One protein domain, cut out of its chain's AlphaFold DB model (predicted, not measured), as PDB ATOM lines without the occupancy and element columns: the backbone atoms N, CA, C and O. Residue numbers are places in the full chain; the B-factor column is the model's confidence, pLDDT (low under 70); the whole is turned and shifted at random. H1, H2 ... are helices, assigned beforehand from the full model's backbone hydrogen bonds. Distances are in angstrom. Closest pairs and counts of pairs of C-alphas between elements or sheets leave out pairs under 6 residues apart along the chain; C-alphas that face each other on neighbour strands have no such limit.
ATOM      1  N   TYR A   2      35.823  45.051 -33.631       59.16
ATOM      2  CA  TYR A   2      37.224  44.731 -33.359       59.16
ATOM      3  C   TYR A   2      38.010  44.862 -34.659       59.16
ATOM      4  O   TYR A   2      37.669  44.267 -35.685       59.16
ATOM      5  N   ARG A   3      39.053  45.689 -34.637       57.97
ATOM      6  CA  ARG A   3      39.992  45.823 -35.750       57.97
ATOM      7  C   ARG A   3      41.238  45.008 -35.412       57.97
ATOM      8  O   ARG A   3      41.677  45.035 -34.266       57.97
ATOM      9  N   ALA A   4      41.787  44.287 -36.390       62.69
ATOM     10  CA  ALA A   4      43.088  43.651 -36.221       62.69
ATOM     11  C   ALA A   4      44.146  44.706 -35.839       62.69
ATOM     12  O   ALA A   4      44.062  45.860 -36.269       62.69
ATOM     13  N   ILE A   5      45.124  44.320 -35.016       63.66
ATOM     14  CA  ILE A   5      46.240  45.193 -34.619       63.66
ATOM     15  C   ILE A   5      46.932  45.708 -35.889       63.66
ATOM     16  O   ILE A   5      47.052  44.970 -36.866       63.66
ATOM     17  N   LYS A   6      47.358  46.982 -35.906       65.88
ATOM     18  CA  LYS A   6      47.967  47.636 -37.087       65.88
ATOM     19  C   LYS A   6      49.143  46.847 -37.681       65.88
ATOM     20  O   LYS A   6      49.324  46.849 -38.894       65.88
ATOM     21  N   HIS A   7      49.911  46.178 -36.828       73.69
ATOM     22  CA  HIS A   7      51.089  45.417 -37.213       73.69
ATOM     23  C   HIS A   7      51.278  44.215 -36.284       73.69
ATOM     24  O   HIS A   7      51.160  44.343 -35.065       73.69
ATOM     25  N   PHE A   8      51.605  43.065 -36.862       76.88
ATOM     26  CA  PHE A   8      52.109  41.889 -36.170       76.88
ATOM     27  C   PHE A   8      53.573  41.692 -36.561       76.88
ATOM     28  O   PHE A   8      53.890  41.622 -37.743       76.88
ATOM     29  N   GLU A   9      54.462  41.557 -35.578       78.88
ATOM     30  CA  GLU A   9      55.891  41.293 -35.822       78.88
ATOM     31  C   GLU A   9      56.128  39.955 -36.530       78.88
ATOM     32  O   GLU A   9      57.073  39.797 -37.294       78.88
ATOM     33  N   ASN A  10      55.238  38.985 -36.307       86.31
ATOM     34  CA  ASN A  10      55.296  37.703 -36.985       86.31
ATOM     35  C   ASN A  10      54.764  37.836 -38.434       86.31
ATOM     36  O   ASN A  10      53.572  38.122 -38.612       86.31
ATOM     37  N   PRO A  11      55.585  37.553 -39.464       84.50
ATOM     38  CA  PRO A  11      55.223  37.771 -40.868       84.50
ATOM     39  C   PRO A  11      54.056  36.894 -41.341       84.50
ATOM     40  O   PRO A  11      53.241  37.333 -42.153       84.50
ATOM     41  N   ILE A  12      53.904  35.689 -40.782       86.31
ATOM     42  CA  ILE A  12      52.765  34.806 -41.075       86.31
ATOM     43  C   ILE A  12      51.475  35.439 -40.541       86.31
ATOM     44  O   ILE A  12      50.473  35.520 -41.250       86.31
ATOM     45  N   ARG A  13      51.495  35.948 -39.303       82.94
ATOM     46  CA  ARG A  13      50.327  36.619 -38.702       82.94
ATOM     47  C   ARG A  13      49.972  37.912 -39.434       82.94
ATOM     48  O   ARG A  13      48.788  38.179 -39.628       82.94
ATOM     49  N   GLN A  14      50.970  38.670 -39.887       83.50
ATOM     50  CA  GLN A  14      50.761  39.885 -40.677       83.50
ATOM     51  C   GLN A  14      50.077  39.582 -42.019       83.50
ATOM     52  O   GLN A  14      49.118  40.265 -42.390       83.50
ATOM     53  N   ALA A  15      50.512  38.527 -42.717       84.44
ATOM     54  CA  ALA A  15      49.880  38.080 -43.957       84.44
ATOM     55  C   ALA A  15      48.421  37.642 -43.731       84.44
ATOM     56  O   ALA A  15      47.531  38.039 -44.482       84.44
ATOM     57  N   LEU A  16      48.147  36.890 -42.658       85.69
ATOM     58  CA  LEU A  16      46.796  36.424 -42.319       85.69
ATOM     59  C   LEU A  16      45.849  37.558 -41.898       85.69
ATOM     60  O   LEU A  16      44.659  37.517 -42.215       85.69
ATOM     61  N   ALA A  17      46.358  38.579 -41.206       82.75
ATOM     62  CA  ALA A  17      45.585  39.745 -40.774       82.75
ATOM     63  C   ALA A  17      45.261  40.724 -41.917       82.75
ATOM     64  O   ALA A  17      44.469  41.652 -41.729       82.75
ATOM     65  N   THR A  18      45.837  40.508 -43.101       84.50
ATOM     66  CA  THR A  18      45.695  41.377 -44.269       84.50
ATOM     67  C   THR A  18      44.891  40.661 -45.367       84.50
ATOM     68  O   THR A  18      44.822  39.433 -45.456       84.50
ATOM     69  N   THR A  19      44.160  41.426 -46.168       83.50
ATOM     70  CA  THR A  19      43.460  40.937 -47.364       83.50
ATOM     71  C   THR A  19      44.412  40.919 -48.557       83.50
ATOM     72  O   THR A  19      45.436  41.595 -48.542       83.50
ATOM     73  N   LEU A  20      44.054  40.219 -49.638       82.44
ATOM     74  CA  LEU A  20      44.848  40.213 -50.878       82.44
ATOM     75  C   LEU A  20      45.089  41.626 -51.449       82.44
ATOM     76  O   LEU A  20      46.081  41.853 -52.126       82.44
ATOM     77  N   LYS A  21      44.199  42.583 -51.148       83.19
ATOM     78  CA  LYS A  21      44.308  43.996 -51.551       83.19
ATOM     79  C   LYS A  21      45.104  44.868 -50.564       83.19
ATOM     80  O   LYS A  21      45.096  46.083 -50.707       83.19
ATOM     81  N   GLY A  22      45.728  44.290 -49.534       82.19
ATOM     82  CA  GLY A  22      46.531  45.034 -48.554       82.19
ATOM     83  C   GLY A  22      45.743  45.681 -47.406       82.19
ATOM     84  O   GLY A  22      46.338  46.253 -46.499       82.19
ATOM     85  N   ASN A  23      44.410  45.569 -47.388       83.94
ATOM     86  CA  ASN A  23      43.593  46.102 -46.292       83.94
ATOM     87  C   ASN A  23      43.613  45.168 -45.086       83.94
ATOM     88  O   ASN A  23      43.538  43.949 -45.254       83.94
ATOM     89  N   GLN A  24      43.602  45.725 -43.877       82.00
ATOM     90  CA  GLN A  24      43.447  44.928 -42.664       82.00
ATOM     91  C   GLN A  24      42.068  44.273 -42.612       82.00
ATOM     92  O   GLN A  24      41.045  44.929 -42.833       82.00
ATOM     93  N   ARG A  25      42.032  42.986 -42.268       81.44
ATOM     94  CA  ARG A  25      40.782  42.273 -42.012       81.44
ATOM     95  C   ARG A  25      40.102  42.869 -40.779       81.44
ATOM     96  O   ARG A  25      40.743  43.152 -39.766       81.44
ATOM     97  N   GLN A  26      38.793  43.072 -40.874       76.25
ATOM     98  CA  GLN A  26      37.974  43.621 -39.798       76.25
ATOM     99  C   GLN A  26      36.906  42.605 -39.410       76.25
ATOM    100  O   GLN A  26      36.317  41.972 -40.284       76.25
ATOM    101  N   ILE A  27      36.657  42.464 -38.107       79.56
ATOM    102  CA  ILE A  27      35.586  41.614 -37.588       79.56
ATOM    103  C   ILE A  27      34.648  42.498 -36.767       79.56
ATOM    104  O   ILE A  27      35.000  43.065 -35.727       79.56
ATOM    105  N   SER A  28      33.418  42.639 -37.241       78.06
ATOM    106  CA  SER A  28      32.347  43.248 -36.464       78.06
ATOM    107  C   SER A  28      31.605  42.157 -35.705       78.06
ATOM    108  O   SER A  28      31.069  41.237 -36.315       78.06
ATOM    109  N   ILE A  29      31.550  42.279 -34.383       81.69
ATOM    110  CA  ILE A  29      30.735  41.413 -33.531       81.69
ATOM    111  C   ILE A  29      29.453  42.163 -33.185       81.69
ATOM    112  O   ILE A  29      29.507  43.332 -32.790       81.69
ATOM    113  N   ASN A  30      28.309  41.495 -33.342       88.88
ATOM    114  CA  ASN A  30      27.035  41.978 -32.824       88.88
ATOM    115  C   ASN A  30      26.875  41.498 -31.378       88.88
ATOM    116  O   ASN A  30      26.496  40.358 -31.128       88.88
ATOM    117  N   TRP A  31      27.146  42.393 -30.434       89.38
ATOM    118  CA  TRP A  31      27.080  42.093 -29.005       89.38
ATOM    119  C   TRP A  31      25.694  41.694 -28.519       89.38
ATOM    120  O   TRP A  31      25.576  40.814 -27.675       89.38
ATOM    121  N   LYS A  32      24.641  42.299 -29.079       93.56
ATOM    122  CA  LYS A  32      23.261  41.961 -28.721       93.56
ATOM    123  C   LYS A  32      22.917  40.536 -29.152       93.56
ATOM    124  O   LYS A  32      22.225  39.823 -28.440       93.56
ATOM    125  N   TRP A  33      23.428  40.115 -30.304       91.56
ATOM    126  CA  TRP A  33      23.250  38.746 -30.770       91.56
ATOM    127  C   TRP A  33      24.052  37.737 -29.940       91.56
ATOM    128  O   TRP A  33      23.514  36.691 -29.589       91.56
ATOM    129  N   GLU A  34      25.300  38.055 -29.577       93.06
ATOM    130  CA  GLU A  34      26.086  37.195 -28.678       93.06
ATOM    131  C   GLU A  34      25.447  37.061 -27.293       93.06
ATOM    132  O   GLU A  34      25.399  35.958 -26.756       93.06
ATOM    133  N   TYR A  35      24.866  38.140 -26.760       95.19
ATOM    134  CA  TYR A  35      24.090  38.097 -25.521       95.19
ATOM    135  C   TYR A  35      22.963  37.053 -25.595       95.19
ATOM    136  O   TYR A  35      22.939  36.122 -24.794       95.19
ATOM    137  N   PHE A  36      22.084  37.143 -26.600       96.88
ATOM    138  CA  PHE A  36      20.962  36.204 -26.735       96.88
ATOM    139  C   PHE A  36      21.411  34.772 -27.031       96.88
ATOM    140  O   PHE A  36      20.775  33.818 -26.587       96.88
ATOM    141  N   LYS A  37      22.512  34.594 -27.772       95.38
ATOM    142  CA  LYS A  37      23.075  33.260 -28.001       95.38
ATOM    143  C   LYS A  37      23.554  32.642 -26.687       95.38
ATOM    144  O   LYS A  37      23.304  31.460 -26.455       95.38
ATOM    145  N   ASN A  38      24.235  33.421 -25.847       96.69
ATOM    146  CA  ASN A  38      24.706  32.935 -24.559       96.69
ATOM    147  C   ASN A  38      23.536  32.619 -23.618       96.69
ATOM    148  O   ASN A  38      23.516  31.541 -23.033       96.69
ATOM    149  N   GLU A  39      22.521  33.484 -23.569       96.56
ATOM    150  CA  GLU A  39      21.293  33.251 -22.799       96.56
ATOM    151  C   GLU A  39      20.596  31.943 -23.217       96.56
ATOM    152  O   GLU A  39      20.299  31.092 -22.378       96.56
ATOM    153  N   ALA A  40      20.413  31.717 -24.523       95.62
ATOM    154  CA  ALA A  40      19.834  30.472 -25.027       95.62
ATOM    155  C   ALA A  40      20.700  29.246 -24.685       95.62
ATOM    156  O   ALA A  40      20.178  28.189 -24.326       95.62
ATOM    157  N   LYS A  41      22.030  29.374 -24.776       96.12
ATOM    158  CA  LYS A  41      22.964  28.300 -24.420       96.12
ATOM    159  C   LYS A  41      22.863  27.943 -22.940       96.12
ATOM    160  O   LYS A  41      22.838  26.757 -22.622       96.12
ATOM    161  N   GLU A  42      22.806  28.931 -22.056       96.56
ATOM    162  CA  GLU A  42      22.658  28.722 -20.613       96.56
ATOM    163  C   GLU A  42      21.332  28.030 -20.289       96.56
ATOM    164  O   GLU A  42      21.331  27.015 -19.593       96.56
ATOM    165  N   GLN A  43      20.224  28.493 -20.874       95.44
ATOM    166  CA  GLN A  43      18.911  27.863 -20.699       95.44
ATOM    167  C   GLN A  43      18.912  26.398 -21.151       95.44
ATOM    168  O   GLN A  43      18.452  25.528 -20.413       95.44
ATOM    169  N   LEU A  44      19.475  26.102 -22.327       93.88
ATOM    170  CA  LEU A  44      19.572  24.734 -22.851       93.88
ATOM    171  C   LEU A  44      20.542  23.848 -22.058       93.88
ATOM    172  O   LEU A  44      20.339  22.639 -21.987       93.88
ATOM    173  N   SER A  45      21.594  24.435 -21.481       95.06
ATOM    174  CA  SER A  45      22.601  23.707 -20.698       95.06
ATOM    175  C   SER A  45      22.171  23.477 -19.251       95.06
ATOM    176  O   SER A  45      22.748  22.615 -18.593       95.06
ATOM    177  N   SER A  46      21.179  24.222 -18.752       96.81
ATOM    178  CA  SER A  46      20.599  24.006 -17.426       96.81
ATOM    179  C   SER A  46      20.002  22.602 -17.303       96.81
ATOM    180  O   SER A  46      19.502  22.041 -18.277       96.81
TER     181      SER A  46
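Overview. This is residues 2 to 46 of the 109 residues of the protein "Tnp_DDE_dom domain-containing protein" of Lactiplantibacillus xiangfangensis (UniProt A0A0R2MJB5). A long helix, H2, stands free at one end of an extended chain, and at the other end the short helix H1 and the loops around it make a small, loose head. A long link runs from the head to H2, and residues 2 to 3 pair antiparallel with residues 26 to 27 of it. The printed part has 45 residues with two named helices, H1 then H2, and no named strand; the class is all helix, though only 22 residues are in named elements, under half. The whole is extended, a rod of 44 by 17 by 16 A, with a radius of gyration of the C-alphas of 16.2 A.

Along the chain. H2, residues 31 to 45, is 20.7 A long, from C-alpha 31 at (27.080, 42.093, -29.005) to C-alpha 45 at (22.601, 23.707, -20.698). H1, residues 11 to 17, begins at C-alpha 11 at (55.223, 37.771, -40.868) and is 9.8 A long.

Arrangement. H2 and H1 are apart. Residues 30 to 46 stand free. In both helices every O i to N i+4 pair is within hydrogen-bond range.

Size, cuts and confidence. The C-alphas farthest apart, of Lys 21 and Ser 46, are 46.1 A apart. The printed part has no cut. The link from H1 to H2, 13 residues, is long. Residues 2 to 6 are under pLDDT 70.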